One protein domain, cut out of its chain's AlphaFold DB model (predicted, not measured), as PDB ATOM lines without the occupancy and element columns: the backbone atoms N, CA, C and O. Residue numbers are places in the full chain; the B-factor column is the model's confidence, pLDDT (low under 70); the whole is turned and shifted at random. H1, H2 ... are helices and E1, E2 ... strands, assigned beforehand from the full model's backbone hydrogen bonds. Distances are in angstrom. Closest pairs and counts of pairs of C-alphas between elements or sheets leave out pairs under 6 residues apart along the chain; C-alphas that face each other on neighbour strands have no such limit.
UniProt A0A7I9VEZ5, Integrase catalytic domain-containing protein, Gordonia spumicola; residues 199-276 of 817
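AT A GLANCE: This is residues 199 to 276 of the 817 residues of the protein "Integrase catalytic domain-containing protein" of Gordonia spumicola (UniProt A0A7I9VEZ5). One long helix, H1, runs along the longest axis, and a second helix, H2, crosses steeply over its later part; a short third helix, H3, lies on another side of H1, away from H2. A four-residue strand, E1, comes before H1, and the chain turns back from it into the helix; at the far end of the longest axis a long loop, residues 245 to 262, swings out from H2 and returns to H3. The printed part has 78 residues, with one named strand and three named helices in the order E1, H1, H2, H3, and its class is mostly helix. It is compact, with a radius of gyration of the C-alphas of 12.8 A, and it spans 40 by 26 by 21 A, only just elongated.

HOW THE PARTS SIT: Start at E1, residues 199 to 202, which pairs with no named strand. A tight link of 2 residues leads to H1, residues 205 to 221; the closest C-alphas of the two are those of Ala 202 and Val 208, 7.7 A apart. After a short link of 9 residues look for H2, residues 231 to 244, which touches H1 at residues 215 to 220 of H1 alone. Their closest C-alphas, those of Ala 219 and Arg 235, are 5.2 A apart. H1 and H2 run opposite ways at a steep tilt of 66 degrees. A long link of 18 residues then brings you to H3, residues 263 to 270, which only just touches H1, with 3 pairs of C-alphas within 8 A. H1 touches H3 with residues 214 to 218 alone, and the closest C-alphas of the two are those of Ser 214 and Phe 270, 6.4 A apart. H1 and H3 run opposite ways at a steep tilt of 53 degrees. H2 and H3 are apart, and E1 is apart from both. In H2 and H3 every O i to N i+4 pair is within hydrogen-bond range, and in H1 12 of 13 are.

IN THESE COORDINATES: Find C-alpha 199 at (21.682, 218.560, 111.453), where E1 begins; it runs 10.0 A to C-alpha 202. From C-alpha 205 at (33.747, 210.455, 119.819), H1 runs 24.3 A to C-alpha 221. H2 measures 19.7 A from C-alpha 231 to C-alpha 244. H3 measures 10.5 A and ends at C-alpha 270, at (26.540, 219.290, 133.100).

THE WHOLE: The two C-alphas farthest apart are those of Asp 204 and Pro 255, at 39.7 A. The printed part has no cut, and its one long link is that from H2 to H3. The mean pLDDT of the printed part is 79.5; look for values under 70 at residues 230 to 231 and 260 to 271, where the model's confidence is low.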
ATOM      1  N   LEU A 199      20.373 218.023 111.101       85.81
ATOM      2  CA  LEU A 199      21.682 218.560 111.453       85.81
ATOM      3  C   LEU A 199      22.589 217.410 111.899       85.81
ATOM      4  O   LEU A 199      22.310 216.743 112.894       85.81
ATOM      5  N   THR A 200      23.691 217.198 111.187       88.25
ATOM      6  CA  THR A 200      24.724 216.226 111.554       88.25
ATOM      7  C   THR A 200      25.973 216.963 112.010       88.25
ATOM      8  O   THR A 200      26.513 217.778 111.264       88.25
ATOM      9  N   ILE A 201      26.446 216.654 113.219       87.75
ATOM     10  CA  ILE A 201      27.703 217.170 113.769       87.75
ATOM     11  C   ILE A 201      28.701 216.013 113.838       87.75
ATOM     12  O   ILE A 201      28.480 215.039 114.556       87.75
ATOM     13  N   ALA A 202      29.794 216.133 113.092       88.56
ATOM     14  CA  ALA A 202      30.937 215.232 113.147       88.56
ATOM     15  C   ALA A 202      32.043 215.871 114.000       88.56
ATOM     16  O   ALA A 202      32.567 216.933 113.658       88.56
ATOM     17  N   ALA A 203      32.375 215.224 115.115       89.44
ATOM     18  CA  ALA A 203      33.399 215.636 116.072       89.44
ATOM     19  C   ALA A 203      34.038 214.396 116.726       89.44
ATOM     20  O   ALA A 203      33.693 213.265 116.366       89.44
ATOM     21  N   ASP A 204      34.950 214.601 117.680       86.69
ATOM     22  CA  ASP A 204      35.594 213.493 118.394       86.69
ATOM     23  C   ASP A 204      34.547 212.691 119.182       86.69
ATOM     24  O   ASP A 204      33.552 213.242 119.670       86.69
ATOM     25  N   ALA A 205      34.750 211.376 119.288       88.31
ATOM     26  CA  ALA A 205      33.747 210.455 119.819       88.31
ATOM     27  C   ALA A 205      33.266 210.859 121.220       88.31
ATOM     28  O   ALA A 205      32.060 210.914 121.473       88.31
ATOM     29  N   GLU A 206      34.191 211.216 122.110       89.56
ATOM     30  CA  GLU A 206      33.877 211.646 123.467       89.56
ATOM     31  C   GLU A 206      33.078 212.953 123.495       89.56
ATOM     32  O   GLU A 206      32.175 213.093 124.317       89.56
ATOM     33  N   GLN A 207      33.326 213.881 122.565       87.81
ATOM     34  CA  GLN A 207      32.585 215.143 122.483       87.81
ATOM     35  C   GLN A 207      31.134 214.899 122.063       87.81
ATOM     36  O   GLN A 207      30.212 215.434 122.681       87.81
ATOM     37  N   VAL A 208      30.920 214.052 121.049       90.00
ATOM     38  CA  VAL A 208      29.572 213.683 120.584       90.00
ATOM     39  C   VAL A 208      28.816 212.911 121.668       90.00
ATOM     40  O   VAL A 208      27.632 213.166 121.897       90.00
ATOM     41  N   LEU A 209      29.488 211.999 122.376       89.12
ATOM     42  CA  LEU A 209      28.887 211.232 123.468       89.12
ATOM     43  C   LEU A 209      28.523 212.108 124.673       89.12
ATOM     44  O   LEU A 209      27.420 211.964 125.204       89.12
ATOM     45  N   LEU A 210      29.405 213.025 125.082       88.00
ATOM     46  CA  LEU A 210      29.126 213.997 126.143       88.00
ATOM     47  C   LEU A 210      27.955 214.902 125.757       88.00
ATOM     48  O   LEU A 210      27.023 215.055 126.547       88.00
ATOM     49  N   ALA A 211      27.948 215.431 124.528       87.94
ATOM     50  CA  ALA A 211      26.852 216.251 124.016       87.94
ATOM     51  C   ALA A 211      25.524 215.480 124.019       87.94
ATOM     52  O   ALA A 211      24.517 215.989 124.507       87.94
ATOM     53  N   LYS A 212      25.520 214.226 123.551       86.81
ATOM     54  CA  LYS A 212      24.320 213.381 123.564       86.81
ATOM     55  C   LYS A 212      23.819 213.118 124.985       86.81
ATOM     56  O   LYS A 212      22.637 213.317 125.250       86.81
ATOM     57  N   LYS A 213      24.694 212.668 125.895       85.50
ATOM     58  CA  LYS A 213      24.323 212.391 127.294       85.50
ATOM     59  C   LYS A 213      23.814 213.658 127.993       85.50
ATOM     60  O   LYS A 213      22.858 213.582 128.758       85.50
ATOM     61  N   SER A 214      24.404 214.813 127.686       84.69
ATOM     62  CA  SER A 214      23.951 216.118 128.163       84.69
ATOM     63  C   SER A 214      22.546 216.460 127.662       84.69
ATOM     64  O   SER A 214      21.676 216.751 128.478       84.69
ATOM     65  N   VAL A 215      22.293 216.364 126.352       86.75
ATOM     66  CA  VAL A 215      20.960 216.600 125.775       86.75
ATOM     67  C   VAL A 215      19.927 215.659 126.393       86.75
ATOM     68  O   VAL A 215      18.847 216.105 126.775       86.75
ATOM     69  N   ASP A 216      20.262 214.374 126.539       82.38
ATOM     70  CA  ASP A 216      19.370 213.375 127.126       82.38
ATOM     71  C   ASP A 216      19.012 213.699 128.586       82.38
ATOM     72  O   ASP A 216      17.838 213.611 128.949       82.38
ATOM     73  N   ALA A 217      19.999 214.080 129.405       78.50
ATOM     74  CA  ALA A 217      19.793 214.423 130.811       78.50
ATOM     75  C   ALA A 217      19.041 215.753 130.972       78.50
ATOM     76  O   ALA A 217      18.024 215.819 131.660       78.50
ATOM     77  N   SER A 218      19.488 216.812 130.291       78.62
ATOM     78  CA  SER A 218      18.904 218.148 130.430       78.62
ATOM     79  C   SER A 218      17.476 218.225 129.899       78.62
ATOM     80  O   SER A 218      16.621 218.798 130.567       78.62
ATOM     81  N   ALA A 219      17.179 217.611 128.749       81.00
ATOM     82  CA  ALA A 219      15.817 217.608 128.216       81.00
ATOM     83  C   ALA A 219      14.830 216.892 129.153       81.00
ATOM     84  O   ALA A 219      13.681 217.317 129.270       81.00
ATOM     85  N   ALA A 220      15.270 215.826 129.832       75.38
ATOM     86  CA  ALA A 220      14.443 215.092 130.787       75.38
ATOM     87  C   ALA A 220      14.212 215.868 132.092       75.38
ATOM     88  O   ALA A 220      13.118 215.810 132.640       75.38
ATOM     89  N   GLU A 221      15.217 216.592 132.587       75.44
ATOM     90  CA  GLU A 221      15.138 217.272 133.884       75.44
ATOM     91  C   GLU A 221      14.589 218.711 133.827       75.44
ATOM     92  O   GLU A 221      14.147 219.225 134.853       75.44
ATOM     93  N   LEU A 222      14.629 219.370 132.662       78.94
ATOM     94  CA  LEU A 222      14.074 220.720 132.429       78.94
ATOM     95  C   LEU A 222      12.603 220.711 131.997       78.94
ATOM     96  O   LEU A 222      12.024 221.746 131.666       78.94
ATOM     97  N   THR A 223      11.993 219.534 131.963       81.25
ATOM     98  CA  THR A 223      10.582 219.370 131.634       81.25
ATOM     99  C   THR A 223       9.918 218.540 132.715       81.25
ATOM    100  O   THR A 223      10.502 217.596 133.241       81.25
ATOM    101  N   CYS A 224       8.699 218.915 133.095       79.56
ATOM    102  CA  CYS A 224       7.911 218.087 133.997       79.56
ATOM    103  C   CYS A 224       7.174 217.004 133.196       79.56
ATOM    104  O   CYS A 224       7.191 216.990 131.964       79.56
ATOM    105  N   ALA A 225       6.492 216.103 133.901       73.50
ATOM    106  CA  ALA A 225       5.679 215.064 133.272       73.50
ATOM    107  C   ALA A 225       4.506 215.617 132.431       73.50
ATOM    108  O   ALA A 225       3.988 214.899 131.582       73.50
ATOM    109  N   ASP A 226       4.108 216.878 132.645       71.31
ATOM    110  CA  ASP A 226       3.012 217.542 131.925       71.31
ATOM    111  C   ASP A 226       3.467 218.306 130.661       71.31
ATOM    112  O   ASP A 226       2.646 218.973 130.029       71.31
ATOM    113  N   ASP A 227       4.753 218.252 130.288       76.75
ATOM    114  CA  ASP A 227       5.230 218.816 129.015       76.75
ATOM    115  C   ASP A 227       4.600 218.057 127.835       76.75
ATOM    116  O   ASP A 227       4.589 216.825 127.784       76.75
ATOM    117  N   SER A 228       4.037 218.797 126.885       70.06
ATOM    118  CA  SER A 228       3.259 218.264 125.770       70.06
ATOM    119  C   SER A 228       4.126 217.665 124.657       70.06
ATOM    120  O   SER A 228       3.613 216.941 123.792       70.06
ATOM    121  N   ARG A 229       5.438 217.938 124.669       76.38
ATOM    122  CA  ARG A 229       6.384 217.459 123.655       76.38
ATOM    123  C   ARG A 229       6.886 216.056 123.968       76.38
ATOM    124  O   ARG A 229       7.156 215.677 125.108       76.38
ATOM    125  N   SER A 230       7.122 215.284 122.906       68.81
ATOM    126  CA  SER A 230       7.756 213.972 123.037       68.81
ATOM    127  C   SER A 230       9.184 214.086 123.572       68.81
ATOM    128  O   SER A 230       9.818 215.123 123.411       68.81
ATOM    129  N   VAL A 231       9.745 213.025 124.167       67.62
ATOM    130  CA  VAL A 231      11.158 213.027 124.611       67.62
ATOM    131  C   VAL A 231      12.092 213.385 123.448       67.62
ATOM    132  O   VAL A 231      13.029 214.160 123.617       67.62
ATOM    133  N   GLY A 232      11.814 212.852 122.254       73.94
ATOM    134  CA  GLY A 232      12.558 213.182 121.037       73.94
ATOM    135  C   GLY A 232      12.457 214.664 120.666       73.94
ATOM    136  O   GLY A 232      13.480 215.282 120.384       73.94
ATOM    137  N   ALA A 233      11.257 215.246 120.737       77.06
ATOM    138  CA  ALA A 233      11.041 216.668 120.477       77.06
ATOM    139  C   ALA A 233      11.686 217.554 121.553       77.06
ATOM    140  O   ALA A 233      12.376 218.500 121.208       77.06
ATOM    141  N   ARG A 234      11.580 217.201 122.840       84.56
ATOM    142  CA  ARG A 234      12.261 217.900 123.944       84.56
ATOM    143  C   ARG A 234      13.774 217.930 123.747       84.56
ATOM    144  O   ARG A 234      14.390 218.975 123.916       84.56
ATOM    145  N   ARG A 235      14.375 216.800 123.357       87.06
ATOM    146  CA  ARG A 235      15.813 216.703 123.046       87.06
ATOM    147  C   ARG A 235      16.196 217.575 121.854       87.06
ATOM    148  O   ARG A 235      17.198 218.280 121.929       87.06
ATOM    149  N   ALA A 236      15.412 217.525 120.777       85.88
ATOM    150  CA  ALA A 236      15.645 218.330 119.584       85.88
ATOM    151  C   ALA A 236      15.521 219.830 119.891       85.88
ATOM    152  O   ALA A 236      16.456 220.580 119.629       85.88
ATOM    153  N   ASP A 237      14.429 220.249 120.526       86.56
ATOM    154  CA  ASP A 237      14.177 221.634 120.925       86.56
ATOM    155  C   ASP A 237      15.247 222.147 121.890       86.56
ATOM    156  O   ASP A 237      15.751 223.249 121.702       86.56
ATOM    157  N   PHE A 238      15.644 221.349 122.891       87.94
ATOM    158  CA  PHE A 238      16.723 221.711 123.810       87.94
ATOM    159  C   PHE A 238      18.052 221.890 123.069       87.94
ATOM    160  O   PHE A 238      18.750 222.882 123.280       87.94
ATOM    161  N   ALA A 239      18.397 220.959 122.174       89.62
ATOM    162  CA  ALA A 239      19.616 221.056 121.379       89.62
ATOM    163  C   ALA A 239      19.602 222.295 120.467       89.62
ATOM    164  O   ALA A 239      20.590 223.027 120.413       89.62
ATOM    165  N   ILE A 240      18.481 222.575 119.795       90.94
ATOM    166  CA  ILE A 240      18.317 223.757 118.938       90.94
ATOM    167  C   ILE A 240      18.365 225.046 119.755       90.94
ATOM    168  O   ILE A 240      19.079 225.969 119.366       90.94
ATOM    169  N   ALA A 241      17.674 225.114 120.894       88.31
ATOM    170  CA  ALA A 241      17.731 226.250 121.811       88.31
ATOM    171  C   ALA A 241      19.177 226.533 122.242       88.31
ATOM    172  O   ALA A 241      19.660 227.653 122.093       88.31
ATOM    173  N   ARG A 242      19.930 225.503 122.649       86.12
ATOM    174  CA  ARG A 242      21.345 225.657 123.015       86.12
ATOM    175  C   ARG A 242      22.229 226.130 121.863       86.12
ATOM    176  O   ARG A 242      23.081 226.986 122.083       86.12
ATOM    177  N   LEU A 243      22.030 225.611 120.652       89.25
ATOM    178  CA  LEU A 243      22.817 226.001 119.475       89.25
ATOM    179  C   LEU A 243      22.480 227.409 118.965       89.25
ATOM    180  O   LEU A 243      23.338 228.073 118.390       89.25
ATOM    181  N   THR A 244      21.244 227.865 119.169       89.88
ATOM    182  CA  THR A 244      20.764 229.185 118.723       89.88
ATOM    183  C   THR A 244      20.844 230.262 119.803       89.88
ATOM    184  O   THR A 244      20.564 231.425 119.520       89.88
ATOM    185  N   GLY A 245      21.238 229.899 121.028       83.12
ATOM    186  CA  GLY A 245      21.216 230.796 122.186       83.12
ATOM    187  C   GLY A 245      19.801 231.134 122.673       83.12
ATOM    188  O   GLY A 245      19.620 232.146 123.344       83.12
ATOM    189  N   GLY A 246      18.801 230.331 122.304       80.06
ATOM    190  CA  GLY A 246      17.425 230.460 122.771       80.06
ATOM    191  C   GLY A 246      17.201 229.819 124.140       80.06
ATOM    192  O   GLY A 246      17.970 228.970 124.593       80.06
ATOM    193  N   GLU A 247      16.105 230.202 124.790       80.88
ATOM    194  CA  GLU A 247      15.653 229.562 126.022       80.88
ATOM    195  C   GLU A 247      14.918 228.253 125.714       80.88
ATOM    196  O   GLU A 247      14.119 228.166 124.781       80.88
ATOM    197  N   PHE A 248      15.167 227.234 126.534       85.19
ATOM    198  CA  PHE A 248      14.376 226.013 126.553       85.19
ATOM    199  C   PHE A 248      13.593 225.961 127.859       85.19
ATOM    200  O   PHE A 248      14.174 225.811 128.932       85.19
ATOM    201  N   THR A 249      12.273 226.079 127.763       84.06
ATOM    202  CA  THR A 249      11.364 226.032 128.909       84.06
ATOM    203  C   THR A 249      10.352 224.913 128.735       84.06
ATOM    204  O   THR A 249      10.039 224.506 127.613       84.06
ATOM    205  N   CYS A 250       9.857 224.394 129.856       82.44
ATOM    206  CA  CYS A 250       8.753 223.445 129.876       82.44
ATOM    207  C   CYS A 250       7.488 224.091 129.280       82.44
ATOM    208  O   CYS A 250       7.126 225.204 129.665       82.44
ATOM    209  N   ASP A 251       6.787 223.400 128.379       82.88
ATOM    210  CA  ASP A 251       5.602 223.945 127.690       82.88
ATOM    211  C   ASP A 251       4.270 223.634 128.405       82.88
ATOM    212  O   ASP A 251       3.193 223.952 127.897       82.88
ATOM    213  N   CYS A 252       4.339 223.055 129.610       77.94
ATOM    214  CA  CYS A 252       3.184 222.605 130.398       77.94
ATOM    215  C   CYS A 252       2.167 223.714 130.747       77.94
ATOM    216  O   CYS A 252       1.075 223.430 131.243       77.94
ATOM    217  N   GLY A 253       2.518 224.989 130.534       77.38
ATOM    218  CA  GLY A 253       1.654 226.145 130.782       77.38
ATOM    219  C   GLY A 253       1.447 226.490 132.261       77.38
ATOM    220  O   GLY A 253       0.660 227.387 132.559       77.38
ATOM    221  N   ASN A 254       2.135 225.806 133.185       77.19
ATOM    222  CA  ASN A 254       2.117 226.130 134.608       77.19
ATOM    223  C   ASN A 254       3.144 227.243 134.918       77.19
ATOM    224  O   ASN A 254       4.342 227.000 134.758       77.19
ATOM    225  N   PRO A 255       2.720 228.433 135.387       71.50
ATOM    226  CA  PRO A 255       3.638 229.511 135.768       71.50
ATOM    227  C   PRO A 255       4.517 229.174 136.988       71.50
ATOM    228  O   PRO A 255       5.545 229.814 137.175       71.50
ATOM    229  N   GLU A 256       4.154 228.161 137.783       77.00
ATOM    230  CA  GLU A 256       4.952 227.610 138.890       77.00
ATOM    231  C   GLU A 256       5.427 226.182 138.562       77.00
ATOM    232  O   GLU A 256       5.269 225.245 139.347       77.00
ATOM    233  N   CYS A 257       5.937 225.967 137.346       75.38
ATOM    234  CA  CYS A 257       6.424 224.653 136.937       75.38
ATOM    235  C   CYS A 257       7.585 224.198 137.844       75.38
ATOM    236  O   CYS A 257       8.584 224.905 137.941       75.38
ATOM    237  N   PRO A 258       7.545 222.993 138.446       70.50
ATOM    238  CA  PRO A 258       8.655 222.501 139.269       70.50
ATOM    239  C   PRO A 258       9.918 222.185 138.451       70.50
ATOM    240  O   PRO A 258      10.970 221.932 139.029       70.50
ATOM    241  N   ALA A 259       9.818 222.174 137.117       71.44
ATOM    242  CA  ALA A 259      10.918 221.891 136.198       71.44
ATOM    243  C   ALA A 259      11.649 223.153 135.697       71.44
ATOM    244  O   ALA A 259      12.408 223.078 134.733       71.44
ATOM    245  N   THR A 260      11.449 224.316 136.325       65.81
ATOM    246  CA  THR A 260      12.357 225.457 136.130       65.81
ATOM    247  C   THR A 260      13.669 225.199 136.857       65.81
ATOM    248  O   THR A 260      13.684 225.115 138.082       65.81
ATOM    249  N   ALA A 261      14.763 225.105 136.104       65.31
ATOM    250  CA  ALA A 261      16.111 225.164 136.648       65.31
ATOM    251  C   ALA A 261      16.796 226.440 136.151       65.31
ATOM    252  O   ALA A 261      16.640 226.838 134.996       65.31
ATOM    253  N   THR A 262      17.547 227.082 137.034       65.62
ATOM    254  CA  THR A 262      18.419 228.212 136.709       65.62
ATOM    255  C   THR A 262      19.592 227.761 135.835       65.62
ATOM    256  O   THR A 262      19.995 226.596 135.874       65.62
ATOM    257  N   ASP A 263      20.206 228.686 135.092       63.78
ATOM    258  CA  ASP A 263      21.412 228.395 134.298       63.78
ATOM    259  C   ASP A 263      22.541 227.776 135.140       63.78
ATOM    260  O   ASP A 263      23.289 226.925 134.653       63.78
ATOM    261  N   THR A 264      22.631 228.151 136.419       66.62
ATOM    262  CA  THR A 264      23.579 227.587 137.389       66.62
ATOM    263  C   THR A 264      23.280 226.122 137.692       66.62
ATOM    264  O   THR A 264      24.182 225.292 137.634       66.62
ATOM    265  N   GLU A 265      22.020 225.770 137.959       67.50
ATOM    266  CA  GLU A 265      21.620 224.379 138.216       67.50
ATOM    267  C   GLU A 265      21.813 223.507 136.976       67.50
ATOM    268  O   GLU A 265      22.255 222.363 137.088       67.50
ATOM    269  N   VAL A 266      21.533 224.049 135.788       65.56
ATOM    270  CA  VAL A 266      21.847 223.384 134.521       65.56
ATOM    271  C   VAL A 266      23.355 223.149 134.429       65.56
ATOM    272  O   VAL A 266      23.770 222.010 134.232       65.56
ATOM    273  N   ALA A 267      24.191 224.166 134.648       65.25
ATOM    274  CA  ALA A 267      25.649 224.033 134.599       65.25
ATOM    275  C   ALA A 267      26.212 223.013 135.614       65.25
ATOM    276  O   ALA A 267      27.079 222.210 135.265       65.25
ATOM    277  N   GLU A 268      25.691 222.967 136.843       66.88
ATOM    278  CA  GLU A 268      26.077 221.968 137.852       66.88
ATOM    279  C   GLU A 268      25.715 220.533 137.438       66.88
ATOM    280  O   GLU A 268      26.427 219.581 137.768       66.88
ATOM    281  N   ARG A 269      24.625 220.353 136.684       65.50
ATOM    282  CA  ARG A 269      24.219 219.042 136.150       65.50
ATOM    283  C   ARG A 269      25.100 218.609 134.983       65.50
ATOM    284  O   ARG A 269      25.448 217.432 134.900       65.50
ATOM    285  N   PHE A 270      25.531 219.549 134.136       60.47
ATOM    286  CA  PHE A 270      26.540 219.290 133.100       60.47
ATOM    287  C   PHE A 270      27.833 218.722 133.704       60.47
ATOM    288  O   PHE A 270      28.415 217.808 133.125       60.47
ATOM    289  N   ALA A 271      28.228 219.171 134.900       61.91
ATOM    290  CA  ALA A 271      29.411 218.661 135.598       61.91
ATOM    291  C   ALA A 271      29.305 217.181 136.039       61.91
ATOM    292  O   ALA A 271      30.307 216.592 136.435       61.91
ATOM    293  N   ARG A 272      28.115 216.559 135.976       70.50
ATOM    294  CA  ARG A 272      27.896 215.142 136.335       70.50
ATOM    295  C   ARG A 272      27.886 214.194 135.134       70.50
ATOM    296  O   ARG A 272      27.857 212.978 135.326       70.50
ATOM    297  N   VAL A 273      27.875 214.718 133.909       81.88
ATOM    298  CA  VAL A 273      27.833 213.897 132.695       81.88
ATOM    299  C   VAL A 273      29.233 213.381 132.387       81.88
ATOM    300  O   VAL A 273      30.118 214.149 132.027       81.88
ATOM    301  N   VAL A 274      29.424 212.065 132.500       86.44
ATOM    302  CA  VAL A 274      30.719 211.410 132.266       86.44
ATOM    303  C   VAL A 274      30.649 210.377 131.140       86.44
ATOM    304  O   VAL A 274      29.641 209.689 130.930       86.44
ATOM    305  N   VAL A 275      31.753 210.251 130.407       89.50
ATOM    306  CA  VAL A 275      32.022 209.147 129.478       89.50
ATOM    307  C   VAL A 275      33.167 208.335 130.065       89.50
ATOM    308  O   VAL A 275      34.193 208.894 130.438       89.50
ATOM    309  N   HIS A 276      32.971 207.024 130.188       91.25
ATOM    310  CA  HIS A 276      33.988 206.133 130.731       91.25
ATOM    311  C   HIS A 276      34.898 205.634 129.613       91.25
ATOM    312  O   HIS A 276      34.415 205.159 128.585       91.25
TER     313      HIS A 276